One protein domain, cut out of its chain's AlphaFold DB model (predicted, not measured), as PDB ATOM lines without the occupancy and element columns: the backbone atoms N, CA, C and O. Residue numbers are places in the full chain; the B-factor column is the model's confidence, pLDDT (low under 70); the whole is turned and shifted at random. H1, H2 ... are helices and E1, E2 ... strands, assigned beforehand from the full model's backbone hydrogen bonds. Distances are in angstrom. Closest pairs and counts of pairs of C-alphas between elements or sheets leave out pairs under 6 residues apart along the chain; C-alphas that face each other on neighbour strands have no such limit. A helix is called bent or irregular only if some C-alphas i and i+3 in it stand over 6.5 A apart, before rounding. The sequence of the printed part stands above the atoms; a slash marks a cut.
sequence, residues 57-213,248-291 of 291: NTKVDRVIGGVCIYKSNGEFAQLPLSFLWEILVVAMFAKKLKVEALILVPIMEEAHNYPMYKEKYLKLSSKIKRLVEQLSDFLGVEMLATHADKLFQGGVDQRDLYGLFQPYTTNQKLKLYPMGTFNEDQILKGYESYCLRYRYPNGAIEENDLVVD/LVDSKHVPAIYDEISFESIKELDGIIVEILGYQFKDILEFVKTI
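What this domain is: This is residues 57 to 213 and 248 to 291 of the 291 residues of an uncharacterized protein of Bacillus selenatarsenatis SF-1 (UniProt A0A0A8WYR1). A small twisted wall of four parallel strands has helices on one face: H1 covers E1 and E2, the long H3 runs beside the edge strand E3, and no named helix is on the other face. H7 packs on H1 with its residues 273 to 277, and H8 stands across H7, while at the other end of the whole H2 folds back on the first part of H3 as a helical hairpin, H6 packs on H2, H4 packs on H6, and short H5 lies beyond them, touching no helix. The 201 printed residues hold eight named helices and four named strands in the order E1 H1 E2 H2 H3 E3 H4 H5 H6 E4 H7 H8, a mixed class of helices and strands; the strands stand in the order E3 E2 E1 E4. The whole is compact, with a radius of gyration of the C-alphas of 17.2 A, and rounded, with spans of 48 by 40 by 36 A.

Where its parts are: E1, residues 62 to 66, begins at C-alpha 62 (161.815, 136.643, 119.721) and is 13.7 A long. H1, residues 81 to 97, is 24.7 A long, and E2 is residues 100 to 104. H2, residues 107 to 113, is followed by H3, residues 115 to 139, 34.8 A long from C-alpha 115 (182.855, 130.963, 144.038). H3 has a kink of 39 degrees near residue 122 and is irregular, with C-alphas 116 and 119 8.0 A apart. E3 is residues 143 to 146, H4 residues 158 to 161, H5 residues 172 to 176, and H6 residues 184 to 196, 18.2 A long. E4 is residues 209 to 213. H7, residues 264 to 277, 19.2 A long, is irregular, with C-alphas 265 and 268 8.1 A apart. H8, residues 281 to 288, ends at C-alpha 288 (163.413, 115.572, 131.457).

How they stand to each other: The sheet is strongly twisted, but only just, with C-alphas up to 4.3 A off its best plane. E1 and E4 are parallel at 30 degrees, with N 64 and O 210 2.8 A apart. E2 and E1 are parallel at 20 degrees, with N 102 and O 63 2.8 A apart. E3 and E2 are parallel at 28 degrees, with N 144 and O 101 2.9 A apart. H1 and H3 are on the same face, making two layers, a sheet and the helices on one face of it. H1 runs along the strands over E2 and E1, at a height over the sheet of 8.3 A. H3 is over none of them, and its closest C-alphas to E3 are those of Ser 136 and Met 143, 5.2 A apart. E1, H1, E2 and E2, H2 H3, E3 are strand-helix-strand units, parallel neighbour strands with helices between, each with a right-handed crossover. H7, with residues 273 to 277 alone, touches H1 at a shallow tilt of 32 degrees, only just short of steep; the closest C-alphas, of Met 92 and Ile 276, are 6.0 A apart. H7 and H8 only just touch, with 3 pairs of C-alphas within 8 A, the closest those of Asp 270 and Phe 281 at 5.8 A. H2 and H3 form a helical hairpin, closest at the C-alphas of Ala 111 and Lys 118, 4.3 A. H2 touches H6, opposite ways at a shallow tilt of 18 degrees, closest at the C-alphas of Glu 109 and Gly 190, 5.4 A. H6, with residues 188 to 192 alone, touches H4, closest at the C-alphas of Leu 161 and Tyr 191, 6.2 A. H5 touches no helix. Every O i to N i+4 pair is within hydrogen-bond range in H1, H2, H5, H6 and H8, against 17 of 21 in H3 and 8 of 10 in H7; H4 is too short for such a pair.

The domain as a whole: The two C-alphas farthest apart are those of Phe 182 and Gly 278, 49.1 A. Residues 214 to 247 are not printed, and C-alphas 213 and 248 are 14.4 A apart across this cut. The links E1 to H1, E3 to H4 and H6 to E4 are long. The mean pLDDT of the printed part is 93.5, and no printed residue is under 70.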
ATOM      1  N   ASN A  57     153.138 148.042 120.821       91.94
ATOM      2  CA  ASN A  57     152.608 147.228 119.731       91.94
ATOM      3  C   ASN A  57     152.742 145.738 120.087       91.94
ATOM      4  O   ASN A  57     153.453 145.406 121.034       91.94
ATOM      5  N   THR A  58     152.085 144.859 119.328       93.12
ATOM      6  CA  THR A  58     152.093 143.399 119.543       93.12
ATOM      7  C   THR A  58     153.154 142.652 118.733       93.12
ATOM      8  O   THR A  58     153.270 141.439 118.866       93.12
ATOM      9  N   LYS A  59     153.947 143.337 117.896       96.81
ATOM     10  CA  LYS A  59     154.982 142.672 117.100       96.81
ATOM     11  C   LYS A  59     156.076 142.140 118.025       96.81
ATOM     12  O   LYS A  59     156.656 142.902 118.802       96.81
ATOM     13  N   VAL A  60     156.381 140.854 117.900       98.19
ATOM     14  CA  VAL A  60     157.470 140.192 118.619       98.19
ATOM     15  C   VAL A  60     158.338 139.460 117.608       98.19
ATOM     16  O   VAL A  60     157.798 138.781 116.740       98.19
ATOM     17  N   ASP A  61     159.656 139.631 117.706       97.19
ATOM     18  CA  ASP A  61     160.628 138.962 116.831       97.19
ATOM     19  C   ASP A  61     161.257 137.736 117.535       97.19
ATOM     20  O   ASP A  61     161.510 136.724 116.887       97.19
ATOM     21  N   ARG A  62     161.415 137.781 118.867       97.44
ATOM     22  CA  ARG A  62     161.815 136.643 119.721       97.44
ATOM     23  C   ARG A  62     161.310 136.800 121.156       97.44
ATOM     24  O   ARG A  62     161.093 137.920 121.628       97.44
ATOM     25  N   VAL A  63     161.167 135.681 121.863       98.69
ATOM     26  CA  VAL A  63     160.853 135.652 123.302       98.69
ATOM     27  C   VAL A  63     162.105 135.309 124.099       98.69
ATOM     28  O   VAL A  63     162.831 134.382 123.764       98.69
ATOM     29  N   ILE A  64     162.362 136.041 125.176       98.62
ATOM     30  CA  ILE A  64     163.548 135.885 126.017       98.62
ATOM     31  C   ILE A  64     163.099 135.673 127.461       98.62
ATOM     32  O   ILE A  64     162.214 136.380 127.930       98.62
ATOM     33  N   GLY A  65     163.723 134.763 128.201       98.06
ATOM     34  CA  GLY A  65     163.479 134.655 129.643       98.06
ATOM     35  C   GLY A  65     164.694 134.179 130.412       98.06
ATOM     36  O   GLY A  65     165.519 133.416 129.905       98.06
ATOM     37  N   GLY A  66     164.829 134.678 131.638       95.88
ATOM     38  CA  GLY A  66     165.833 134.216 132.578       95.88
ATOM     39  C   GLY A  66     165.368 132.960 133.295       95.88
ATOM     40  O   GLY A  66     164.190 132.796 133.585       95.88
ATOM     41  N   VAL A  67     166.319 132.084 133.605       95.00
ATOM     42  CA  VAL A  67     166.070 130.937 134.481       95.00
ATOM     43  C   VAL A  67     166.862 131.060 135.770       95.00
ATOM     44  O   VAL A  67     167.947 131.648 135.817       95.00
ATOM     45  N   CYS A  68     166.324 130.481 136.828       91.75
ATOM     46  CA  CYS A  68     166.870 130.465 138.161       91.75
ATOM     47  C   CYS A  68     167.469 129.087 138.440       91.75
ATOM     48  O   CYS A  68     166.766 128.100 138.626       91.75
ATOM     49  N   ILE A  69     168.797 129.016 138.492       92.88
ATOM     50  CA  ILE A  69     169.519 127.797 138.900       92.88
ATOM     51  C   ILE A  69     169.915 127.851 140.382       92.88
ATOM     52  O   ILE A  69     170.722 127.035 140.846       92.88
ATOM     53  N   TYR A  70     169.379 128.827 141.119       79.25
ATOM     54  CA  TYR A  70     169.591 128.989 142.549       79.25
ATOM     55  C   TYR A  70     169.231 127.691 143.288       79.25
ATOM     56  O   TYR A  70     168.336 126.955 142.879       79.25
ATOM     57  N   LYS A  71     169.971 127.383 144.360       81.81
ATOM     58  CA  LYS A  71     169.881 126.138 145.157       81.81
ATOM     59  C   LYS A  71     170.327 124.840 144.455       81.81
ATOM     60  O   LYS A  71     170.471 123.835 145.143       81.81
ATOM     61  N   SER A  72     170.680 124.859 143.164       89.62
ATOM     62  CA  SER A  72     171.248 123.674 142.490       89.62
ATOM     63  C   SER A  72     172.669 123.312 142.936       89.62
ATOM     64  O   SER A  72     173.134 122.205 142.681       89.62
ATOM     65  N   ASN A  73     173.409 124.255 143.534       90.62
ATOM     66  CA  ASN A  73     174.842 124.117 143.839       90.62
ATOM     67  C   ASN A  73     175.694 123.669 142.624       90.62
ATOM     68  O   ASN A  73     176.744 123.040 142.782       90.62
ATOM     69  N   GLY A  74     175.230 123.968 141.403       91.12
ATOM     70  CA  GLY A  74     175.867 123.550 140.154       91.12
ATOM     71  C   GLY A  74     175.586 122.097 139.741       91.12
ATOM     72  O   GLY A  74     176.192 121.616 138.784       91.12
ATOM     73  N   GLU A  75     174.689 121.391 140.431       93.81
ATOM     74  CA  GLU A  75     174.295 120.015 140.126       93.81
ATOM     75  C   GLU A  75     172.989 119.979 139.324       93.81
ATOM     76  O   GLU A  75     171.958 120.489 139.754       93.81
ATOM     77  N   PHE A  76     173.007 119.314 138.167       93.50
ATOM     78  CA  PHE A  76     171.845 119.248 137.268       93.50
ATOM     79  C   PHE A  76     170.622 118.594 137.923       93.50
ATOM     80  O   PHE A  76     169.511 119.092 137.797       93.50
ATOM     81  N   ALA A  77     170.835 117.520 138.688       91.19
ATOM     82  CA  ALA A  77     169.756 116.826 139.387       91.19
ATOM     83  C   ALA A  77     169.107 117.666 140.503       91.19
ATOM     84  O   ALA A  77     168.019 117.330 140.950       91.19
ATOM     85  N   GLN A  78     169.770 118.743 140.944       93.62
ATOM     86  CA  GLN A  78     169.270 119.674 141.959       93.62
ATOM     87  C   GLN A  78     168.724 120.972 141.350       93.62
ATOM     88  O   GLN A  78     168.440 121.914 142.087       93.62
ATOM     89  N   LEU A  79     168.597 121.063 140.020       95.25
ATOM     90  CA  LEU A  79     167.900 122.191 139.410       95.25
ATOM     91  C   LEU A  79     166.482 122.276 139.994       95.25
ATOM     92  O   LEU A  79     165.796 121.251 140.037       95.25
ATOM     93  N   PRO A  80     166.051 123.455 140.473       93.62
ATOM     94  CA  PRO A  80     164.756 123.598 141.122       93.62
ATOM     95  C   PRO A  80     163.628 123.390 140.112       93.62
ATOM     96  O   PRO A  80     163.784 123.671 138.930       93.62
ATOM     97  N   LEU A  81     162.449 122.960 140.546       93.31
ATOM     98  CA  LEU A  81     161.305 122.819 139.643       93.31
ATOM     99  C   LEU A  81     160.938 124.144 138.946       93.31
ATOM    100  O   LEU A  81     160.526 124.143 137.785       93.31
ATOM    101  N   SER A  82     161.137 125.276 139.631       92.31
ATOM    102  CA  SER A  82     160.930 126.616 139.072       92.31
ATOM    103  C   SER A  82     161.782 126.883 137.829       92.31
ATOM    104  O   SER A  82     161.300 127.538 136.917       92.31
ATOM    105  N   PHE A  83     162.988 126.308 137.745       95.38
ATOM    106  CA  PHE A  83     163.839 126.402 136.558       95.38
ATOM    107  C   PHE A  83     163.135 125.833 135.322       95.38
ATOM    108  O   PHE A  83     163.142 126.447 134.258       95.38
ATOM    109  N   LEU A  84     162.502 124.661 135.457       95.62
ATOM    110  CA  LEU A  84     161.773 124.057 134.344       95.62
ATOM    111  C   LEU A  84     160.544 124.893 133.987       95.62
ATOM    112  O   LEU A  84     160.273 125.110 132.813       95.62
ATOM    113  N   TRP A  85     159.823 125.394 134.988       95.00
ATOM    114  CA  TRP A  85     158.686 126.283 134.759       95.00
ATOM    115  C   TRP A  85     159.063 127.540 133.981       95.00
ATOM    116  O   TRP A  85     158.383 127.879 133.022       95.00
ATOM    117  N   GLU A  86     160.157 128.200 134.349       96.69
ATOM    118  CA  GLU A  86     160.645 129.401 133.669       96.69
ATOM    119  C   GLU A  86     160.974 129.113 132.193       96.69
ATOM    120  O   GLU A  86     160.586 129.889 131.318       96.69
ATOM    121  N   ILE A  87     161.566 127.949 131.885       97.94
ATOM    122  CA  ILE A  87     161.752 127.489 130.496       97.94
ATOM    123  C   ILE A  87     160.404 127.309 129.791       97.94
ATOM    124  O   ILE A  87     160.229 127.763 128.661       97.94
ATOM    125  N   LEU A  88     159.441 126.653 130.440       97.88
ATOM    126  CA  LEU A  88     158.132 126.385 129.844       97.88
ATOM    127  C   LEU A  88     157.317 127.656 129.623       97.88
ATOM    128  O   LEU A  88     156.618 127.743 128.619       97.88
ATOM    129  N   VAL A  89     157.418 128.654 130.501       98.06
ATOM    130  CA  VAL A  89     156.794 129.967 130.292       98.06
ATOM    131  C   VAL A  89     157.329 130.595 129.010       98.06
ATOM    132  O   VAL A  89     156.536 130.975 128.147       98.06
ATOM    133  N   VAL A  90     158.649 130.624 128.826       98.62
ATOM    134  CA  VAL A  90     159.263 131.125 127.589       98.62
ATOM    135  C   VAL A  90     158.784 130.327 126.372       98.62
ATOM    136  O   VAL A  90     158.354 130.922 125.383       98.62
ATOM    137  N   ALA A  91     158.762 128.994 126.464       98.69
ATOM    138  CA  ALA A  91     158.289 128.116 125.395       98.69
ATOM    139  C   ALA A  91     156.816 128.367 125.028       98.69
ATOM    140  O   ALA A  91     156.465 128.399 123.849       98.69
ATOM    141  N   MET A  92     155.944 128.565 126.021       98.62
ATOM    142  CA  MET A  92     154.521 128.837 125.805       98.62
ATOM    143  C   MET A  92     154.311 130.166 125.073       98.62
ATOM    144  O   MET A  92     153.550 130.215 124.105       98.62
ATOM    145  N   PHE A  93     155.005 131.229 125.489       98.69
ATOM    146  CA  PHE A  93     154.943 132.522 124.803       98.69
ATOM    147  C   PHE A  93     155.504 132.430 123.377       98.69
ATOM    148  O   PHE A  93     154.854 132.893 122.441       98.69
ATOM    149  N   ALA A  94     156.653 131.778 123.190       98.75
ATOM    150  CA  ALA A  94     157.267 131.579 121.877       98.75
ATOM    151  C   ALA A  94     156.360 130.784 120.925       98.75
ATOM    152  O   ALA A  94     156.144 131.193 119.785       98.75
ATOM    153  N   LYS A  95     155.728 129.705 121.407       98.44
ATOM    154  CA  LYS A  95     154.762 128.912 120.629       98.44
ATOM    155  C   LYS A  95     153.520 129.712 120.260       98.44
ATOM    156  O   LYS A  95     153.057 129.630 119.123       98.44
ATOM    157  N   LYS A  96     152.987 130.492 121.208       98.00
ATOM    158  CA  LYS A  96     151.805 131.334 120.990       98.00
ATOM    159  C   LYS A  96     152.065 132.393 119.919       98.00
ATOM    160  O   LYS A  96     151.249 132.544 119.015       98.00
ATOM    161  N   LEU A  97     153.214 133.058 120.008       97.94
ATOM    162  CA  LEU A  97     153.624 134.147 119.120       97.94
ATOM    163  C   LEU A  97     154.317 133.660 117.838       97.94
ATOM    164  O   LEU A  97     154.525 134.448 116.922       97.94
ATOM    165  N   LYS A  98     154.622 132.357 117.743       97.69
ATOM    166  CA  LYS A  98     155.290 131.697 116.607       97.69
ATOM    167  C   LYS A  98     156.659 132.299 116.285       97.69
ATOM    168  O   LYS A  98     156.970 132.571 115.126       97.69
ATOM    169  N   VAL A  99     157.463 132.485 117.321       98.19
ATOM    170  CA  VAL A  99     158.822 133.033 117.239       98.19
ATOM    171  C   VAL A  99     159.801 132.141 117.989       98.19
ATOM    172  O   VAL A  99     159.386 131.261 118.745       98.19
ATOM    173  N   GLU A 100     161.093 132.371 117.786       97.62
ATOM    174  CA  GLU A 100     162.142 131.691 118.542       97.62
ATOM    175  C   GLU A 100     162.155 132.123 120.018       97.62
ATOM    176  O   GLU A 100     161.729 133.227 120.385       97.62
ATOM    177  N   ALA A 101     162.676 131.238 120.863       98.50
ATOM    178  CA  ALA A 101     162.846 131.454 122.289       98.50
ATOM    179  C   ALA A 101     164.325 131.421 122.699       98.50
ATOM    180  O   ALA A 101     165.097 130.563 122.270       98.50
ATOM    181  N   LEU A 102     164.713 132.324 123.597       98.50
ATOM    182  CA  LEU A 102     166.061 132.418 124.143       98.50
ATOM    183  C   LEU A 102     166.046 132.353 125.674       98.50
ATOM    184  O   LEU A 102     165.504 133.221 126.357       98.50
ATOM    185  N   ILE A 103     166.701 131.332 126.213       98.50
ATOM    186  CA  ILE A 103     166.827 131.069 127.644       98.50
ATOM    187  C   ILE A 103     168.152 131.635 128.162       98.50
ATOM    188  O   ILE A 103     169.230 131.219 127.725       98.50
ATOM    189  N   LEU A 104     168.084 132.561 129.120       97.75
ATOM    190  CA  LEU A 104     169.248 133.187 129.751       97.75
ATOM    191  C   LEU A 104     169.617 132.457 131.043       97.75
ATOM    192  O   LEU A 104     168.908 132.533 132.049       97.75
ATOM    193  N   VAL A 105     170.763 131.782 131.036       96.81
ATOM    194  CA  VAL A 105     171.249 130.990 132.170       96.81
ATOM    195  C   VAL A 105     172.284 131.797 132.974       96.81
ATOM    196  O   VAL A 105     173.315 132.177 132.410       96.81
ATOM    197  N   PRO A 106     172.080 132.040 134.286       95.44
ATOM    198  CA  PRO A 106     172.924 132.920 135.108       95.44
ATOM    199  C   PRO A 106     174.225 132.255 135.587       95.44
ATOM    200  O   PRO A 106     174.547 132.240 136.772       95.44
ATOM    201  N   ILE A 107     174.979 131.629 134.682       95.31
ATOM    202  CA  ILE A 107     176.161 130.831 135.048       95.31
ATOM    203  C   ILE A 107     177.221 131.675 135.760       95.31
ATOM    204  O   ILE A 107     177.775 131.241 136.772       95.31
ATOM    205  N   MET A 108     177.523 132.864 135.238       94.62
ATOM    206  CA  MET A 108     178.605 133.695 135.771       94.62
ATOM    207  C   MET A 108     178.179 134.516 136.977       94.62
ATOM    208  O   MET A 108     178.996 134.738 137.868       94.62
ATOM    209  N   GLU A 109     176.910 134.904 137.037       94.88
ATOM    210  CA  GLU A 109     176.288 135.517 138.201       94.88
ATOM    211  C   GLU A 109     176.331 134.565 139.406       94.88
ATOM    212  O   GLU A 109     176.832 134.928 140.472       94.88
ATOM    213  N   GLU A 110     175.898 133.314 139.225       94.19
ATOM    214  CA  GLU A 110     175.893 132.307 140.291       94.19
ATOM    215  C   GLU A 110     177.314 131.887 140.677       94.19
ATOM    216  O   GLU A 110     177.633 131.769 141.859       94.19
ATOM    217  N   ALA A 111     178.223 131.742 139.707       94.19
ATOM    218  CA  ALA A 111     179.632 131.472 139.987       94.19
ATOM    219  C   ALA A 111     180.328 132.610 140.754       94.19
ATOM    220  O   ALA A 111     181.291 132.361 141.481       94.19
ATOM    221  N   HIS A 112     179.878 133.855 140.586       94.31
ATOM    222  CA  HIS A 112     180.387 135.011 141.327       94.31
ATOM    223  C   HIS A 112     179.833 135.080 142.751       94.31
ATOM    224  O   HIS A 112     180.582 135.358 143.692       94.31
ATOM    225  N   ASN A 113     178.544 134.786 142.913       89.56
ATOM    226  CA  ASN A 113     177.884 134.742 144.218       89.56
ATOM    227  C   ASN A 113     178.342 133.538 145.055       89.56
ATOM    228  O   ASN A 113     178.475 133.647 146.274       89.56
ATOM    229  N   TYR A 114     178.667 132.420 144.396       91.38
ATOM    230  CA  TYR A 114     179.114 131.174 145.018       91.38
ATOM    231  C   TYR A 114     180.424 130.657 144.389       91.38
ATOM    232  O   TYR A 114     180.431 129.631 143.696       91.38
ATOM    233  N   PRO A 115     181.574 131.309 144.665       91.69
ATOM    234  CA  PRO A 115     182.855 130.963 144.038       91.69
ATOM    235  C   PRO A 115     183.295 129.512 144.250       91.69
ATOM    236  O   PRO A 115     183.960 128.937 143.387       91.69
ATOM    237  N   MET A 116     182.892 128.893 145.364       94.38
ATOM    238  CA  MET A 116     183.173 127.488 145.674       94.38
ATOM    239  C   MET A 116     182.547 126.500 144.675       94.38
ATOM    240  O   MET A 116     183.028 125.377 144.552       94.38
ATOM    241  N   TYR A 117     181.504 126.906 143.944       93.69
ATOM    242  CA  TYR A 117     180.809 126.076 142.954       93.69
ATOM    243  C   TYR A 117     181.082 126.500 141.508       93.69
ATOM    244  O   TYR A 117     180.499 125.928 140.588       93.69
ATOM    245  N   LYS A 118     181.989 127.458 141.271       93.38
ATOM    246  CA  LYS A 118     182.265 128.016 139.937       93.38
ATOM    247  C   LYS A 118     182.481 126.949 138.860       93.38
ATOM    248  O   LYS A 118     181.849 127.001 137.809       93.38
ATOM    249  N   GLU A 119     183.340 125.962 139.111       94.12
ATOM    250  CA  GLU A 119     183.598 124.892 138.136       94.12
ATOM    251  C   GLU A 119     182.360 124.036 137.847       94.12
ATOM    252  O   GLU A 119     182.181 123.565 136.723       94.12
ATOM    253  N   LYS A 120     181.503 123.831 138.854       95.38
ATOM    254  CA  LYS A 120     180.258 123.079 138.699       95.38
ATOM    255  C   LYS A 120     179.266 123.850 137.836       95.38
ATOM    256  O   LYS A 120     178.757 123.280 136.878       95.38
ATOM    257  N   TYR A 121     179.076 125.147 138.088       95.06
ATOM    258  CA  TYR A 121     178.219 125.997 137.256       95.06
ATOM    259  C   TYR A 121     178.685 126.043 135.797       95.06
ATOM    260  O   TYR A 121     177.884 125.838 134.888       95.06
ATOM    261  N   LEU A 122     179.987 126.207 135.548       92.94
ATOM    262  CA  LEU A 122     180.518 126.198 134.180       92.94
ATOM    263  C   LEU A 122     180.220 124.877 133.446       92.94
ATOM    264  O   LEU A 122     179.846 124.892 132.275       92.94
ATOM    265  N   LYS A 123     180.318 123.731 134.135       93.38
ATOM    266  CA  LYS A 123     179.940 122.421 133.573       93.38
ATOM    267  C   LYS A 123     178.427 122.286 133.381       93.38
ATOM    268  O   LYS A 123     177.995 121.730 132.369       93.38
ATOM    269  N   LEU A 124     177.631 122.800 134.320       94.62
ATOM    270  CA  LEU A 124     176.166 122.758 134.297       94.62
ATOM    271  C   LEU A 124     175.592 123.429 133.045       94.62
ATOM    272  O   LEU A 124     174.641 122.911 132.468       94.62
ATOM    273  N   SER A 125     176.226 124.507 132.574       91.94
ATOM    274  CA  SER A 125     175.848 125.211 131.343       91.94
ATOM    275  C   SER A 125     175.643 124.275 130.146       91.94
ATOM    276  O   SER A 125     174.611 124.325 129.480       91.94
ATOM    277  N   SER A 126     176.584 123.353 129.907       92.44
ATOM    278  CA  SER A 126     176.494 122.395 128.794       92.44
ATOM    279  C   SER A 126     175.301 121.439 128.913       92.44
ATOM    280  O   SER A 126     174.666 121.114 127.912       92.44
ATOM    281  N   LYS A 127     174.959 121.028 130.140       95.00
ATOM    282  CA  LYS A 127     173.808 120.161 130.411       95.00
ATOM    283  C   LYS A 127     172.491 120.907 130.223       95.00
ATOM    284  O   LYS A 127     171.568 120.353 129.644       95.00
ATOM    285  N   ILE A 128     172.422 122.166 130.665       96.56
ATOM    286  CA  ILE A 128     171.245 123.021 130.467       96.56
ATOM    287  C   ILE A 128     171.012 123.286 128.979       96.56
ATOM    288  O   ILE A 128     169.880 123.173 128.525       96.56
ATOM    289  N   LYS A 129     172.065 123.579 128.202       96.25
ATOM    290  CA  LYS A 129     171.939 123.749 126.747       96.25
ATOM    291  C   LYS A 129     171.345 122.515 126.080       96.25
ATOM    292  O   LYS A 129     170.342 122.632 125.388       96.25
ATOM    293  N   ARG A 130     171.899 121.339 126.383       96.56
ATOM    294  CA  ARG A 130     171.388 120.064 125.871       96.56
ATOM    295  C   ARG A 130     169.928 119.820 126.271       96.56
ATOM    296  O   ARG A 130     169.139 119.389 125.443       96.56
ATOM    297  N   LEU A 131     169.563 120.111 127.521       97.38
ATOM    298  CA  LEU A 131     168.180 120.014 127.986       97.38
ATOM    299  C   LEU A 131     167.244 120.924 127.174       97.38
ATOM    300  O   LEU A 131     166.189 120.470 126.744       97.38
ATOM    301  N   VAL A 132     167.623 122.186 126.958       98.25
ATOM    302  CA  VAL A 132     166.813 123.148 126.191       98.25
ATOM    303  C   VAL A 132     166.679 122.721 124.729       98.25
ATOM    304  O   VAL A 132     165.574 122.771 124.203       98.25
ATOM    305  N   GLU A 133     167.746 122.221 124.104       97.75
ATOM    306  CA  GLU A 133     167.704 121.650 122.747       97.75
ATOM    307  C   GLU A 133     166.747 120.447 122.667       97.75
ATOM    308  O   GLU A 133     165.900 120.368 121.782       97.75
ATOM    309  N   GLN A 134     166.808 119.528 123.632       98.00
ATOM    310  CA  GLN A 134     165.919 118.364 123.652       98.00
ATOM    311  C   GLN A 134     164.457 118.743 123.928       98.00
ATOM    312  O   GLN A 134     163.550 118.148 123.348       98.00
ATOM    313  N   LEU A 135     164.210 119.739 124.785       98.19
ATOM    314  CA  LEU A 135     162.870 120.288 124.998       98.19
ATOM    315  C   LEU A 135     162.360 121.049 123.768       98.19
ATOM    316  O   LEU A 135     161.167 120.986 123.489       98.19
ATOM    317  N   SER A 136     163.237 121.732 123.028       98.38
ATOM    318  CA  SER A 136     162.914 122.412 121.766       98.38
ATOM    319  C   SER A 136     162.309 121.424 120.770       98.38
ATOM    320  O   SER A 136     161.185 121.618 120.297       98.38
ATOM    321  N   ASP A 137     163.006 120.307 120.543       97.75
ATOM    322  CA  ASP A 137     162.544 119.230 119.665       97.75
ATOM    323  C   ASP A 137     161.247 118.585 120.175       97.75
ATOM    324  O   ASP A 137     160.309 118.370 119.407       97.75
ATOM    325  N   PHE A 138     161.173 118.297 121.479       98.00
ATOM    326  CA  PHE A 138     160.019 117.638 122.091       98.00
ATOM    327  C   PHE A 138     158.743 118.489 122.035       98.00
ATOM    328  O   PHE A 138     157.670 117.973 121.732       98.00
ATOM    329  N   LEU A 139     158.845 119.793 122.308       97.81
ATOM    330  CA  LEU A 139     157.701 120.711 122.363       97.81
ATOM    331  C   LEU A 139     157.328 121.294 120.989       97.81
ATOM    332  O   LEU A 139     156.244 121.884 120.844       97.81
ATOM    333  N   GLY A 140     158.215 121.143 119.998       97.31
ATOM    334  CA  GLY A 140     158.088 121.740 118.671       97.31
ATOM    335  C   GLY A 140     158.182 123.266 118.705       97.31
ATOM    336  O   GLY A 140     157.392 123.940 118.046       97.31
ATOM    337  N   VAL A 141     159.091 123.805 119.520       98.12
ATOM    338  CA  VAL A 141     159.325 125.248 119.695       98.12
ATOM    339  C   VAL A 141     160.817 125.488 119.561       98.12
ATOM    340  O   VAL A 141     161.568 124.894 120.319       98.12
ATOM    341  N   GLU A 142     161.246 126.351 118.643       98.31
ATOM    342  CA  GLU A 142     162.666 126.680 118.490       98.31
ATOM    343  C   GLU A 142     163.173 127.405 119.739       98.31
ATOM    344  O   GLU A 142     162.775 128.539 120.011       98.31
ATOM    345  N   MET A 143     164.024 126.735 120.522       98.44
ATOM    346  CA  MET A 143     164.601 127.298 121.741       98.44
ATOM    347  C   MET A 143     166.117 127.159 121.770       98.44
ATOM    348  O   MET A 143     166.677 126.102 121.482       98.44
ATOM    349  N   LEU A 144     166.777 128.218 122.225       97.62
ATOM    350  CA  LEU A 144     168.217 128.266 122.447       97.62
ATOM    351  C   LEU A 144     168.514 128.652 123.891       97.62
ATOM    352  O   LEU A 144     167.773 129.411 124.512       97.62
ATOM    353  N   ALA A 145     169.637 128.176 124.425       97.50
ATOM    354  CA  ALA A 145     170.124 128.583 125.739       97.50
ATOM    355  C   ALA A 145     171.497 129.248 125.647       97.50
ATOM    356  O   ALA A 145     172.437 128.743 125.022       97.50
ATOM    357  N   THR A 146     171.634 130.367 126.343       95.38
ATOM    358  CA  THR A 146     172.846 131.180 126.375       95.38
ATOM    359  C   THR A 146     173.218 131.543 127.807       95.38
ATOM    360  O   THR A 146     172.404 131.486 128.725       95.38
ATOM    361  N   HIS A 147     174.485 131.873 128.006       92.94
ATOM    362  CA  HIS A 147     175.014 132.362 129.271       92.94
ATOM    363  C   HIS A 147     176.162 133.317 128.976       92.94
ATOM    364  O   HIS A 147     176.854 133.171 127.966       92.94
ATOM    365  N   ALA A 148     176.390 134.259 129.883       89.00
ATOM    366  CA  ALA A 148     177.579 135.086 129.830       89.00
ATOM    367  C   ALA A 148     178.817 134.259 130.213       89.00
ATOM    368  O   ALA A 148     178.743 133.384 131.073       89.00
ATOM    369  N   ASP A 149     179.962 134.546 129.598       88.38
ATOM    370  CA  ASP A 149     181.274 133.970 129.938       88.38
ATOM    371  C   ASP A 149     182.035 134.808 130.985       88.38
ATOM    372  O   ASP A 149     183.032 134.373 131.570       88.38
ATOM    373  N   LYS A 150     181.530 136.011 131.259       91.38
ATOM    374  CA  LYS A 150     182.025 136.970 132.244       91.38
ATOM    375  C   LYS A 150     180.859 137.741 132.858       91.38
ATOM    376  O   LYS A 150     179.786 137.810 132.276       91.38
ATOM    377  N   LEU A 151     181.098 138.376 134.002       93.19
ATOM    378  CA  LEU A 151     180.144 139.341 134.552       93.19
ATOM    379  C   LEU A 151     180.079 140.583 133.667       93.19
ATOM    380  O   LEU A 151     181.123 141.148 133.313       93.19
ATOM    381  N   PHE A 152     178.868 141.041 133.382       91.94
ATOM    382  CA  PHE A 152     178.648 142.357 132.797       91.94
ATOM    383  C   PHE A 152     178.883 143.456 133.845       91.94
ATOM    384  O   PHE A 152     178.665 143.234 135.035       91.94
ATOM    385  N   GLN A 153     179.361 144.624 133.404       87.75
ATOM    386  CA  GLN A 153     179.653 145.787 134.255       87.75
ATOM    387  C   GLN A 153     179.417 147.094 133.486       87.75
ATOM    388  O   GLN A 153     179.623 147.133 132.271       87.75
ATOM    389  N   GLY A 154     179.112 148.174 134.207       71.50
ATOM    390  CA  GLY A 154     179.271 149.561 133.764       71.50
ATOM    391  C   GLY A 154     178.027 150.239 133.191       71.50
ATOM    392  O   GLY A 154     178.184 151.151 132.379       71.50
ATOM    393  N   GLY A 155     176.817 149.813 133.565       82.69
ATOM    394  CA  GLY A 155     175.592 150.284 132.900       82.69
ATOM    395  C   GLY A 155     174.348 150.450 133.767       82.69
ATOM    396  O   GLY A 155     173.287 150.695 133.199       82.69
ATOM    397  N   VAL A 156     174.452 150.304 135.092       93.31
ATOM    398  CA  VAL A 156     173.309 150.406 136.014       93.31
ATOM    399  C   VAL A 156     173.659 151.288 137.214       93.31
ATOM    400  O   VAL A 156     174.729 151.136 137.802       93.31
ATOM    401  N   ASP A 157     172.765 152.205 137.602       93.38
ATOM    402  CA  ASP A 157     172.937 152.988 138.832       93.38
ATOM    403  C   ASP A 157     172.864 152.054 140.048       93.38
ATOM    404  O   ASP A 157     171.922 151.278 140.214       93.38
ATOM    405  N   GLN A 158     173.853 152.153 140.936       93.25
ATOM    406  CA  GLN A 158     173.916 151.385 142.176       93.25
ATOM    407  C   GLN A 158     172.618 151.465 142.998       93.25
ATOM    408  O   GLN A 158     172.228 150.482 143.627       93.25
ATOM    409  N   ARG A 159     171.922 152.608 142.989       94.00
ATOM    410  CA  ARG A 159     170.655 152.784 143.722       94.00
ATOM    411  C   ARG A 159     169.553 151.859 143.214       94.00
ATOM    412  O   ARG A 159     168.724 151.405 144.008       94.00
ATOM    413  N   ASP A 160     169.565 151.544 141.924       94.50
ATOM    414  CA  ASP A 160     168.591 150.650 141.303       94.50
ATOM    415  C   ASP A 160     168.869 149.178 141.638       94.50
ATOM    416  O   ASP A 160     167.964 148.346 141.567       94.50
ATOM    417  N   LEU A 161     170.077 148.852 142.106       95.75
ATOM    418  CA  LEU A 161     170.463 147.497 142.500       95.75
ATOM    419  C   LEU A 161     170.003 147.123 143.920       95.75
ATOM    420  O   LEU A 161     169.905 145.940 144.242       95.75
ATOM    421  N   TYR A 162     169.678 148.079 144.791       96.62
ATOM    422  CA  TYR A 162     169.165 147.738 146.125       96.62
ATOM    423  C   TYR A 162     167.770 147.112 146.055       96.62
ATOM    424  O   TYR A 162     166.908 147.569 145.302       96.62
ATOM    425  N   GLY A 163     167.545 146.050 146.828       95.06
ATOM    426  CA  GLY A 163     166.286 145.308 146.836       95.06
ATOM    427  C   GLY A 163     165.946 144.677 145.484       95.06
ATOM    428  O   GLY A 163     164.767 144.498 145.193       95.06
ATOM    429  N   LEU A 164     166.955 144.373 144.652       95.50
ATOM    430  CA  LEU A 164     166.775 143.935 143.261       95.50
ATOM    431  C   LEU A 164     165.766 142.791 143.100       95.50
ATOM    432  O   LEU A 164     164.899 142.854 142.236       95.50
ATOM    433  N   PHE A 165     165.872 141.778 143.960       91.94
ATOM    434  CA  PHE A 165     165.031 140.573 143.958       91.94
ATOM    435  C   PHE A 165     163.902 140.619 144.990       91.94
ATOM    436  O   PHE A 165     163.318 139.597 145.329       91.94
ATOM    437  N   GLN A 166     163.640 141.792 145.566       91.69
ATOM    438  CA  GLN A 166     162.561 142.017 146.526       91.69
ATOM    439  C   GLN A 166     161.798 143.308 146.176       91.69
ATOM    440  O   GLN A 166     161.611 144.173 147.039       91.69
ATOM    441  N   PRO A 167     161.363 143.481 144.911       92.31
ATOM    442  CA  PRO A 167     160.878 144.763 144.396       92.31
ATOM    443  C   PRO A 167     159.608 145.280 145.083       92.31
ATOM    444  O   PRO A 167     159.368 146.488 145.095       92.31
ATOM    445  N   TYR A 168     158.808 144.386 145.669       93.81
ATOM    446  CA  TYR A 168     157.511 144.712 146.267       93.81
ATOM    447  C   TYR A 168     157.426 144.440 147.768       93.81
ATOM    448  O   TYR A 168     156.379 144.662 148.379       93.81
ATOM    449  N   THR A 169     158.520 143.997 148.392       90.56
ATOM    450  CA  THR A 169     158.539 143.747 149.834       90.56
ATOM    451  C   THR A 169     158.204 145.024 150.601       90.56
ATOM    452  O   THR A 169     158.631 146.109 150.224       90.56
ATOM    453  N   THR A 170     157.483 144.940 151.716       89.75
ATOM    454  CA  THR A 170     157.303 146.084 152.631       89.75
ATOM    455  C   THR A 170     158.431 146.181 153.662       89.75
ATOM    456  O   THR A 170     158.573 147.200 154.340       89.75
ATOM    457  N   ASN A 171     159.279 145.153 153.755       93.25
ATOM    458  CA  ASN A 171     160.381 145.089 154.704       93.25
ATOM    459  C   ASN A 171     161.534 146.012 154.276       93.25
ATOM    460  O   ASN A 171     162.228 145.750 153.296       93.25
ATOM    461  N   GLN A 172     161.787 147.063 155.057       93.25
ATOM    462  CA  GLN A 172     162.830 148.055 154.764       93.25
ATOM    463  C   GLN A 172     164.236 147.453 154.636       93.25
ATOM    464  O   GLN A 172     165.015 147.888 153.793       93.25
ATOM    465  N   LYS A 173     164.560 146.419 155.423       94.19
ATOM    466  CA  LYS A 173     165.862 145.747 155.337       94.19
ATOM    467  C   LYS A 173     166.028 145.041 153.990       94.19
ATOM    468  O   LYS A 173     167.099 145.116 153.401       94.19
ATOM    469  N   LEU A 174     164.980 144.374 153.507       92.88
ATOM    470  CA  LEU A 174     165.002 143.695 152.209       92.88
ATOM    471  C   LEU A 174     164.990 144.694 151.045       92.88
ATOM    472  O   LEU A 174     165.731 144.497 150.088       92.88
ATOM    473  N   LYS A 175     164.245 145.804 151.160       93.31
ATOM    474  CA  LYS A 175     164.249 146.894 150.163       93.31
ATOM    475  C   LYS A 175     165.630 147.504 149.937       93.31
ATOM    476  O   LYS A 175     165.932 147.927 148.828       93.31
ATOM    477  N   LEU A 176     166.436 147.601 150.994       95.00
ATOM    478  CA  LEU A 176     167.752 148.239 150.946       95.00
ATOM    479  C   LEU A 176     168.901 147.242 150.793       95.00
ATOM    480  O   LEU A 176     170.033 147.659 150.583       95.00
ATOM    481  N   TYR A 177     168.653 145.935 150.890       95.69
ATOM    482  CA  TYR A 177     169.711 144.937 150.753       95.69
ATOM    483  C   TYR A 177     170.399 145.055 149.376       95.69
ATOM    484  O   TYR A 177     169.686 145.118 148.373       95.69
ATOM    485  N   PRO A 178     171.745 145.057 149.276       95.81
ATOM    486  CA  PRO A 178     172.741 144.721 150.307       95.81
ATOM    487  C   PRO A 178     173.395 145.903 151.059       95.81
ATOM    488  O   PRO A 178     174.500 145.744 151.577       95.81
ATOM    489  N   MET A 179     172.753 147.071 151.151       96.25
ATOM    490  CA  MET A 179     173.325 148.262 151.799       96.25
ATOM    491  C   MET A 179     173.855 147.981 153.217       96.25
ATOM    492  O   MET A 179     173.143 147.449 154.074       96.25
ATOM    493  N   GLY A 180     175.105 148.370 153.470       93.69
ATOM    494  CA  GLY A 180     175.790 148.237 154.755       93.69
ATOM    495  C   GLY A 180     176.271 146.820 155.085       93.69
ATOM    496  O   GLY A 180     176.687 146.571 156.218       93.69
ATOM    497  N   THR A 181     176.206 145.876 154.141       94.62
ATOM    498  CA  THR A 181     176.753 144.522 154.329       94.62
ATOM    499  C   THR A 181     178.262 144.488 154.064       94.62
ATOM    500  O   THR A 181     178.786 145.261 153.269       94.62
ATOM    501  N   PHE A 182     178.989 143.576 154.723       94.88
ATOM    502  CA  PHE A 182     180.457 143.490 154.614       94.88
ATOM    503  C   PHE A 182     180.960 143.256 153.178       94.88
ATOM    504  O   PHE A 182     182.051 143.690 152.825       94.88
ATOM    505  N   ASN A 183     180.172 142.568 152.352       93.50
ATOM    506  CA  ASN A 183     180.480 142.235 150.964       93.50
ATOM    507  C   ASN A 183     179.546 142.949 149.968       93.50
ATOM    508  O   ASN A 183     179.289 142.418 148.887       93.50
ATOM    509  N   GLU A 184     179.045 144.136 150.327       95.44
ATOM    510  CA  GLU A 184     178.108 144.927 149.519       95.44
ATOM    511  C   GLU A 184     178.566 145.079 148.059       95.44
ATOM    512  O   GLU A 184     177.829 144.688 147.157       95.44
ATOM    513  N   ASP A 185     179.798 145.538 147.821       94.12
ATOM    514  CA  ASP A 185     180.345 145.739 146.469       94.12
ATOM    515  C   ASP A 185     180.337 144.454 145.630       94.12
ATOM    516  O   ASP A 185     180.062 144.469 144.428       94.12
ATOM    517  N   GLN A 186     180.618 143.311 146.263       93.62
ATOM    518  CA  GLN A 186     180.584 142.018 145.588       93.62
ATOM    519  C   GLN A 186     179.151 141.663 145.183       93.62
ATOM    520  O   GLN A 186     178.935 141.236 144.050       93.62
ATOM    521  N   ILE A 187     178.176 141.847 146.075       94.31
ATOM    522  CA  ILE A 187     176.770 141.537 145.789       94.31
ATOM    523  C   ILE A 187     176.239 142.461 144.689       94.31
ATOM    524  O   ILE A 187     175.646 141.982 143.724       94.31
ATOM    525  N   LEU A 188     176.516 143.765 144.786       95.06
ATOM    526  CA  LEU A 188     176.109 144.756 143.790       95.06
ATOM    527  C   LEU A 188     176.674 144.435 142.405       95.06
ATOM    528  O   LEU A 188     175.955 144.525 141.418       95.06
ATOM    529  N   LYS A 189     177.920 143.961 142.321       95.19
ATOM    530  CA  LYS A 189     178.507 143.508 141.055       95.19
ATOM    531  C   LYS A 189     177.772 142.307 140.448       95.19
ATOM    532  O   LYS A 189     177.600 142.237 139.233       95.19
ATOM    533  N   GLY A 190     177.338 141.357 141.278       94.69
ATOM    534  CA  GLY A 190     176.498 140.247 140.822       94.69
ATOM    535  C   GLY A 190     175.148 140.748 140.308       94.69
ATOM    536  O   GLY A 190     174.722 140.380 139.218       94.69
ATOM    537  N   TYR A 191     174.510 141.640 141.068       95.62
ATOM    538  CA  TYR A 191     173.213 142.246 140.752       95.62
ATOM    539  C   TYR A 191     173.239 143.066 139.460       95.62
ATOM    540  O   TYR A 191     172.314 142.972 138.655       95.62
ATOM    541  N   GLU A 192     174.311 143.821 139.225       96.31
ATOM    542  CA  GLU A 192     174.521 144.537 137.968       96.31
ATOM    543  C   GLU A 192     174.545 143.562 136.784       96.31
ATOM    544  O   GLU A 192     173.833 143.771 135.802       96.31
ATOM    545  N   SER A 193     175.288 142.455 136.895       95.69
ATOM    546  CA  SER A 193     175.329 141.437 135.839       95.69
ATOM    547  C   SER A 193     173.960 140.792 135.599       95.69
ATOM    548  O   SER A 193     173.561 140.651 134.442       95.69
ATOM    549  N   TYR A 194     173.188 140.503 136.656       95.00
ATOM    550  CA  TYR A 194     171.807 140.011 136.519       95.00
ATOM    551  C   TYR A 194     170.901 140.965 135.742       95.00
ATOM    552  O   TYR A 194     170.036 140.496 135.008       95.00
ATOM    553  N   CYS A 195     171.071 142.281 135.884       95.94
ATOM    554  CA  CYS A 195     170.328 143.247 135.075       95.94
ATOM    555  C   CYS A 195     170.832 143.221 133.626       95.94
ATOM    556  O   CYS A 195     170.070 143.051 132.676       95.94
ATOM    557  N   LEU A 196     172.146 143.352 133.445       95.12
ATOM    558  CA  LEU A 196     172.760 143.522 132.130       95.12
ATOM    559  C   LEU A 196     172.670 142.277 131.233       95.12
ATOM    560  O   LEU A 196     172.740 142.427 130.013       95.12
ATOM    561  N   ARG A 197     172.422 141.076 131.779       94.69
ATOM    562  CA  ARG A 197     172.127 139.879 130.967       94.69
ATOM    563  C   ARG A 197     170.917 140.074 130.049       94.69
ATOM    564  O   ARG A 197     170.891 139.511 128.962       94.69
ATOM    565  N   TYR A 198     169.948 140.900 130.455       95.62
ATOM    566  CA  TYR A 198     168.790 141.239 129.625       95.62
ATOM    567  C   TYR A 198     169.100 142.327 128.595       95.62
ATOM    568  O   TYR A 198     168.375 142.457 127.623       95.62
ATOM    569  N   ARG A 199     170.182 143.094 128.759       92.56
ATOM    570  CA  ARG A 199     170.638 144.056 127.741       92.56
ATOM    571  C   ARG A 199     171.415 143.377 126.619       92.56
ATOM    572  O   ARG A 199     171.392 143.842 125.482       92.56
ATOM    573  N   TYR A 200     172.102 142.285 126.960       90.12
ATOM    574  CA  TYR A 200     172.972 141.542 126.051       90.12
ATOM    575  C   TYR A 200     172.664 140.034 126.005       90.12
ATOM    576  O   TYR A 200     173.572 139.226 126.222       90.12
ATOM    577  N   PRO A 201     171.409 139.626 125.742       86.00
ATOM    578  CA  PRO A 201     170.990 138.231 125.859       86.00
ATOM    579  C   PRO A 201     171.738 137.306 124.886       86.00
ATOM    580  O   PRO A 201     172.145 136.212 125.255       86.00
ATOM    581  N   ASN A 202     171.988 137.757 123.658       82.81
ATOM    582  CA  ASN A 202     172.858 137.101 122.676       82.81
ATOM    583  C   ASN A 202     173.190 138.116 121.569       82.81
ATOM    584  O   ASN A 202     172.741 137.992 120.433       82.81
ATOM    585  N   GLY A 203     173.865 139.203 121.950       82.69
ATOM    586  CA  GLY A 203     173.854 140.468 121.202       82.69
ATOM    587  C   GLY A 203     172.932 141.490 121.868       82.69
ATOM    588  O   GLY A 203     172.431 141.221 122.956       82.69
ATOM    589  N   ALA A 204     172.741 142.663 121.259       89.25
ATOM    590  CA  ALA A 204     171.888 143.713 121.821       89.25
ATOM    591  C   ALA A 204     170.418 143.266 121.910       89.25
ATOM    592  O   ALA A 204     169.958 142.462 121.094       89.25
ATOM    593  N   ILE A 205     169.703 143.782 122.911       94.75
ATOM    594  CA  ILE A 205     168.248 143.668 122.982       94.75
ATOM    595  C   ILE A 205     167.579 144.722 122.081       94.75
ATOM    596  O   ILE A 205     168.079 145.839 121.948       94.75
ATOM    597  N   GLU A 206     166.462 144.362 121.452       94.75
ATOM    598  CA  GLU A 206     165.736 145.183 120.477       94.75
ATOM    599  C   GLU A 206     164.283 145.465 120.902       94.75
ATOM    600  O   GLU A 206     163.704 144.777 121.741       94.75
ATOM    601  N   GLU A 207     163.643 146.452 120.263       95.56
ATOM    602  CA  GLU A 207     162.268 146.897 120.582       95.56
ATOM    603  C   GLU A 207     161.185 145.838 120.372       95.56
ATOM    604  O   GLU A 207     160.100 145.914 120.961       95.56
ATOM    605  N   ASN A 208     161.462 144.851 119.524       96.88
ATOM    606  CA  ASN A 208     160.561 143.742 119.241       96.88
ATOM    607  C   ASN A 208     160.916 142.474 120.011       96.88
ATOM    608  O   ASN A 208     160.199 141.484 119.883       96.88
ATOM    609  N   ASP A 209     161.941 142.510 120.853       98.00
ATOM    610  CA  ASP A 209     162.160 141.441 121.812       98.00
ATOM    611  C   ASP A 209     161.105 141.520 122.905       98.00
ATOM    612  O   ASP A 209     160.825 142.594 123.448       98.00
ATOM    613  N   LEU A 210     160.538 140.366 123.245       98.62
ATOM    614  CA  LEU A 210     159.671 140.220 124.398       98.62
ATOM    615  C   LEU A 210     160.402 139.449 125.488       98.62
ATOM    616  O   LEU A 210     160.623 138.248 125.364       98.62
ATOM    617  N   VAL A 211     160.715 140.124 126.589       98.62
ATOM    618  CA  VAL A 211     161.150 139.444 127.806       98.62
ATOM    619  C   VAL A 211     159.923 138.935 128.565       98.62
ATOM    620  O   VAL A 211     158.968 139.682 128.786       98.62
ATOM    621  N   VAL A 212     159.951 137.677 128.991       98.38
ATOM    622  CA  VAL A 212     158.986 137.089 129.924       98.38
ATOM    623  C   VAL A 212     159.743 136.488 131.093       98.38
ATOM    624  O   VAL A 212     160.676 135.710 130.914       98.38
ATOM    625  N   ASP A 213     159.384 136.901 132.302       97.00
ATOM    626  CA  ASP A 213     160.075 136.463 133.512       97.00
ATOM    627  C   ASP A 213     159.182 136.630 134.741       97.00
ATOM    628  O   ASP A 213     158.136 137.279 134.668       97.00
ATOM    629  N   LEU A 248     157.403 129.506 144.975       89.56
ATOM    630  CA  LEU A 248     158.162 128.267 145.165       89.56
ATOM    631  C   LEU A 248     159.671 128.513 145.293       89.56
ATOM    632  O   LEU A 248     160.362 127.767 145.966       89.56
ATOM    633  N   VAL A 249     160.210 129.558 144.665       85.50
ATOM    634  CA  VAL A 249     161.640 129.901 144.792       85.50
ATOM    635  C   VAL A 249     162.009 130.360 146.211       85.50
ATOM    636  O   VAL A 249     163.119 130.085 146.692       85.50
ATOM    637  N   ASP A 250     161.048 130.977 146.902       85.75
ATOM    638  CA  ASP A 250     161.164 131.530 148.254       85.75
ATOM    639  C   ASP A 250     160.642 130.581 149.340       85.75
ATOM    640  O   ASP A 250     160.774 130.873 150.532       85.75
ATOM    641  N   SER A 251     160.071 129.435 148.959       88.75
ATOM    642  CA  SER A 251     159.594 128.428 149.903       88.75
ATOM    643  C   SER A 251     160.748 127.814 150.701       88.75
ATOM    644  O   SER A 251     161.917 127.780 150.273       88.75
ATOM    645  N   LYS A 252     160.425 127.275 151.885       88.06
ATOM    646  CA  LYS A 252     161.400 126.510 152.683       88.06
ATOM    647  C   LYS A 252     161.865 125.261 151.949       88.06
ATOM    648  O   LYS A 252     163.040 124.904 152.030       88.06
ATOM    649  N   HIS A 253     160.941 124.595 151.261       87.62
ATOM    650  CA  HIS A 253     161.213 123.400 150.483       87.62
ATOM    651  C   HIS A 253     161.019 123.689 148.997       87.62
ATOM    652  O   HIS A 253     159.892 123.847 148.526       87.62
ATOM    653  N   VAL A 254     162.137 123.746 148.275       89.50
ATOM    654  CA  VAL A 254     162.157 123.911 146.822       89.50
ATOM    655  C   VAL A 254     162.461 122.548 146.215       89.50
ATOM    656  O   VAL A 254     163.606 122.101 146.327       89.50
ATOM    657  N   PRO A 255     161.470 121.867 145.621       91.62
ATOM    658  CA  PRO A 255     161.697 120.569 145.018       91.62
ATOM    659  C   PRO A 255     162.575 120.716 143.777       91.62
ATOM    660  O   PRO A 255     162.488 121.710 143.048       91.62
ATOM    661  N   ALA A 256     163.412 119.719 143.533       93.25
ATOM    662  CA  ALA A 256     164.207 119.612 142.324       93.25
ATOM    663  C   ALA A 256     163.402 118.976 141.180       93.25
ATOM    664  O   ALA A 256     162.415 118.275 141.399       93.25
ATOM    665  N   ILE A 257     163.860 119.152 139.939       91.25
ATOM    666  CA  ILE A 257     163.225 118.574 138.739       91.25
ATOM    667  C   ILE A 257     163.175 117.030 138.747       91.25
ATOM    668  O   ILE A 257     162.393 116.438 138.005       91.25
ATOM    669  N   TYR A 258     163.977 116.359 139.584       90.12
ATOM    670  CA  TYR A 258     163.964 114.896 139.729       90.12
ATOM    671  C   TYR A 258     163.072 114.387 140.865       90.12
ATOM    672  O   TYR A 258     162.769 113.190 140.882       90.12
ATOM    673  N   ASP A 259     162.600 115.262 141.754       89.38
ATOM    674  CA  ASP A 259     161.781 114.860 142.896       89.38
ATOM    675  C   ASP A 259     160.408 114.322 142.449       89.38
ATOM    676  O   ASP A 259     159.955 114.510 141.310       89.38
ATOM    677  N   GLU A 260     159.747 113.590 143.345       84.62
ATOM    678  CA  GLU A 260     158.353 113.178 143.181       84.62
ATOM    679  C   GLU A 260     157.444 114.257 143.766       84.62
ATOM    680  O   GLU A 260     157.557 114.614 144.938       84.62
ATOM    681  N   ILE A 261     156.556 114.802 142.938       82.75
ATOM    682  CA  ILE A 261     155.795 116.009 143.262       82.75
ATOM    683  C   ILE A 261     154.318 115.761 142.958       82.75
ATOM    684  O   ILE A 261     153.974 115.192 141.922       82.75
ATOM    685  N   SER A 262     153.442 116.202 143.861       82.31
ATOM    686  CA  SER A 262     152.008 116.288 143.577       82.31
ATOM    687  C   SER A 262     151.711 117.554 142.775       82.31
ATOM    688  O   SER A 262     152.090 118.651 143.176       82.31
ATOM    689  N   PHE A 263     150.990 117.410 141.664       79.94
ATOM    690  CA  PHE A 263     150.623 118.522 140.780       79.94
ATOM    691  C   PHE A 263     149.274 119.166 141.129       79.94
ATOM    692  O   PHE A 263     148.814 120.058 140.418       79.94
ATOM    693  N   GLU A 264     148.620 118.737 142.212       81.62
ATOM    694  CA  GLU A 264     147.288 119.231 142.588       81.62
ATOM    695  C   GLU A 264     147.260 120.751 142.796       81.62
ATOM    696  O   GLU A 264     146.341 121.421 142.323       81.62
ATOM    697  N   SER A 265     148.293 121.303 143.437       76.75
ATOM    698  CA  SER A 265     148.434 122.736 143.727       76.75
ATOM    699  C   SER A 265     148.680 123.600 142.487       76.75
ATOM    700  O   SER A 265     148.518 124.817 142.553       76.75
ATOM    701  N   ILE A 266     149.045 122.994 141.353       82.69
ATOM    702  CA  ILE A 266     149.361 123.702 140.103       82.69
ATOM    703  C   ILE A 266     148.507 123.251 138.924       82.69
ATOM    704  O   ILE A 266     148.835 123.539 137.777       82.69
ATOM    705  N   LYS A 267     147.374 122.595 139.187       86.75
ATOM    706  CA  LYS A 267     146.461 122.089 138.154       86.75
ATOM    707  C   LYS A 267     146.035 123.155 137.140       86.75
ATOM    708  O   LYS A 267     145.868 122.868 135.961       86.75
ATOM    709  N   GLU A 268     145.846 124.388 137.592       86.12
ATOM    710  CA  GLU A 268     145.485 125.493 136.702       86.12
ATOM    711  C   GLU A 268     146.647 125.910 135.795       86.12
ATOM    712  O   GLU A 268     146.422 126.217 134.630       86.12
ATOM    713  N   LEU A 269     147.885 125.881 136.305       88.94
ATOM    714  CA  LEU A 269     149.087 126.132 135.506       88.94
ATOM    715  C   LEU A 269     149.310 125.004 134.489       88.94
ATOM    716  O   LEU A 269     149.617 125.272 133.331       88.94
ATOM    717  N   ASP A 270     149.078 123.755 134.903       92.31
ATOM    718  CA  ASP A 270     149.115 122.579 134.031       92.31
ATOM    719  C   ASP A 270     148.093 122.685 132.888       92.31
ATOM    720  O   ASP A 270     148.411 122.398 131.738       92.31
ATOM    721  N   GLY A 271     146.891 123.204 133.163       94.25
ATOM    722  CA  GLY A 271     145.882 123.464 132.133       94.25
ATOM    723  C   GLY A 271     146.370 124.395 131.015       94.25
ATOM    724  O   GLY A 271     146.071 124.152 129.848       94.25
ATOM    725  N   ILE A 272     147.168 125.414 131.352       94.69
ATOM    726  CA  ILE A 272     147.747 126.354 130.375       94.69
ATOM    727  C   ILE A 272     148.834 125.661 129.541       94.69
ATOM    728  O   ILE A 272     148.874 125.831 128.320       94.69
ATOM    729  N   ILE A 273     149.682 124.838 130.172       95.81
ATOM    730  CA  ILE A 273     150.690 124.023 129.473       95.81
ATOM    731  C   ILE A 273     149.999 123.090 128.474       95.81
ATOM    732  O   ILE A 273     150.393 123.046 127.308       95.81
ATOM    733  N   VAL A 274     148.944 122.387 128.890       96.88
ATOM    734  CA  VAL A 274     148.198 121.476 128.012       96.88
ATOM    735  C   VAL A 274     147.594 122.228 126.830       96.88
ATOM    736  O   VAL A 274     147.720 121.773 125.696       96.88
ATOM    737  N   GLU A 275     146.974 123.384 127.067       97.06
ATOM    738  CA  GLU A 275     146.347 124.179 126.007       97.06
ATOM    739  C   GLU A 275     147.363 124.668 124.962       97.06
ATOM    740  O   GLU A 275     147.090 124.618 123.762       97.06
ATOM    741  N   ILE A 276     148.534 125.137 125.404       97.12
ATOM    742  CA  ILE A 276     149.507 125.797 124.523       97.12
ATOM    743  C   ILE A 276     150.521 124.805 123.961       97.12
ATOM    744  O   ILE A 276     150.772 124.771 122.755       97.12
ATOM    745  N   LEU A 277     151.141 124.009 124.832       97.31
ATOM    746  CA  LEU A 277     152.214 123.092 124.468       97.31
ATOM    747  C   LEU A 277     151.685 121.723 124.038       97.31
ATOM    748  O   LEU A 277     152.331 121.109 123.191       97.31
ATOM    749  N   GLY A 278     150.516 121.293 124.528       96.94
ATOM    750  CA  GLY A 278     149.902 120.004 124.184       96.94
ATOM    751  C   GLY A 278     150.333 118.833 125.074       96.94
ATOM    752  O   GLY A 278     150.057 117.686 124.733       96.94
ATOM    753  N   TYR A 279     151.001 119.112 126.194       96.50
ATOM    754  CA  TYR A 279     151.549 118.110 127.113       96.50
ATOM    755  C   TYR A 279     151.133 118.413 128.546       96.50
ATOM    756  O   TYR A 279     150.960 119.578 128.898       96.50
ATOM    757  N   GLN A 280     151.018 117.384 129.384       94.25
ATOM    758  CA  GLN A 280     150.915 117.603 130.825       94.25
ATOM    759  C   GLN A 280     152.305 117.907 131.387       94.25
ATOM    760  O   GLN A 280     153.316 117.378 130.920       94.25
ATOM    761  N   PHE A 281     152.376 118.721 132.435       92.75
ATOM    762  CA  PHE A 281     153.637 119.069 133.083       92.75
ATOM    763  C   PHE A 281     154.368 117.837 133.622       92.75
ATOM    764  O   PHE A 281     155.594 117.755 133.558       92.75
ATOM    765  N   LYS A 282     153.606 116.839 134.085       92.00
ATOM    766  CA  LYS A 282     154.138 115.537 134.487       92.00
ATOM    767  C   LYS A 282     154.863 114.829 133.336       92.00
ATOM    768  O   LYS A 282     155.966 114.341 133.554       92.00
ATOM    769  N   ASP A 283     154.287 114.806 132.134       93.81
ATOM    770  CA  ASP A 283     154.889 114.142 130.968       93.81
ATOM    771  C   ASP A 283     156.202 114.826 130.568       93.81
ATOM    772  O   ASP A 283     157.194 114.170 130.252       93.81
ATOM    773  N   ILE A 284     156.231 116.161 130.646       95.50
ATOM    774  CA  ILE A 284     157.443 116.952 130.414       95.50
ATOM    775  C   ILE A 284     158.506 116.600 131.460       95.50
ATOM    776  O   ILE A 284     159.658 116.369 131.108       95.50
ATOM    777  N   LEU A 285     158.146 116.520 132.743       93.31
ATOM    778  CA  LEU A 285     159.082 116.118 133.795       93.31
ATOM    779  C   LEU A 285     159.608 114.698 133.590       93.31
ATOM    780  O   LEU A 285     160.804 114.469 133.755       93.31
ATOM    781  N   GLU A 286     158.752 113.749 133.214       93.31
ATOM    782  CA  GLU A 286     159.175 112.387 132.886       93.31
ATOM    783  C   GLU A 286     160.169 112.382 131.723       93.31
ATOM    784  O   GLU A 286     161.213 111.739 131.832       93.31
ATOM    785  N   PHE A 287     159.917 113.165 130.669       95.06
ATOM    786  CA  PHE A 287     160.863 113.362 129.571       95.06
ATOM    787  C   PHE A 287     162.203 113.928 130.061       95.06
ATOM    788  O   PHE A 287     163.253 113.366 129.745       95.06
ATOM    789  N   VAL A 288     162.191 114.978 130.889       93.75
ATOM    790  CA  VAL A 288     163.413 115.572 131.457       93.75
ATOM    791  C   VAL A 288     164.217 114.549 132.261       93.75
ATOM    792  O   VAL A 288     165.441 114.521 132.163       93.75
ATOM    793  N   LYS A 289     163.554 113.651 132.999       90.69
ATOM    794  CA  LYS A 289     164.226 112.592 133.767       90.69
ATOM    795  C   LYS A 289     164.925 111.544 132.885       90.69
ATOM    796  O   LYS A 289     165.731 110.778 133.409       90.69
ATOM    797  N   THR A 290     164.650 111.504 131.576       89.50
ATOM    798  CA  THR A 290     165.334 110.608 130.619       89.50
ATOM    799  C   THR A 290     166.644 111.166 130.050       89.50
ATOM    800  O   THR A 290     167.367 110.430 129.375       89.50
ATOM    801  N   ILE A 291     166.942 112.444 130.308       84.56
ATOM    802  CA  ILE A 291     168.126 113.169 129.815       84.56
ATOM    803  C   ILE A 291     169.315 112.976 130.762       84.56
ATOM    804  O   ILE A 291     170.431 112.722 130.240       84.56
TER     805      ILE A 291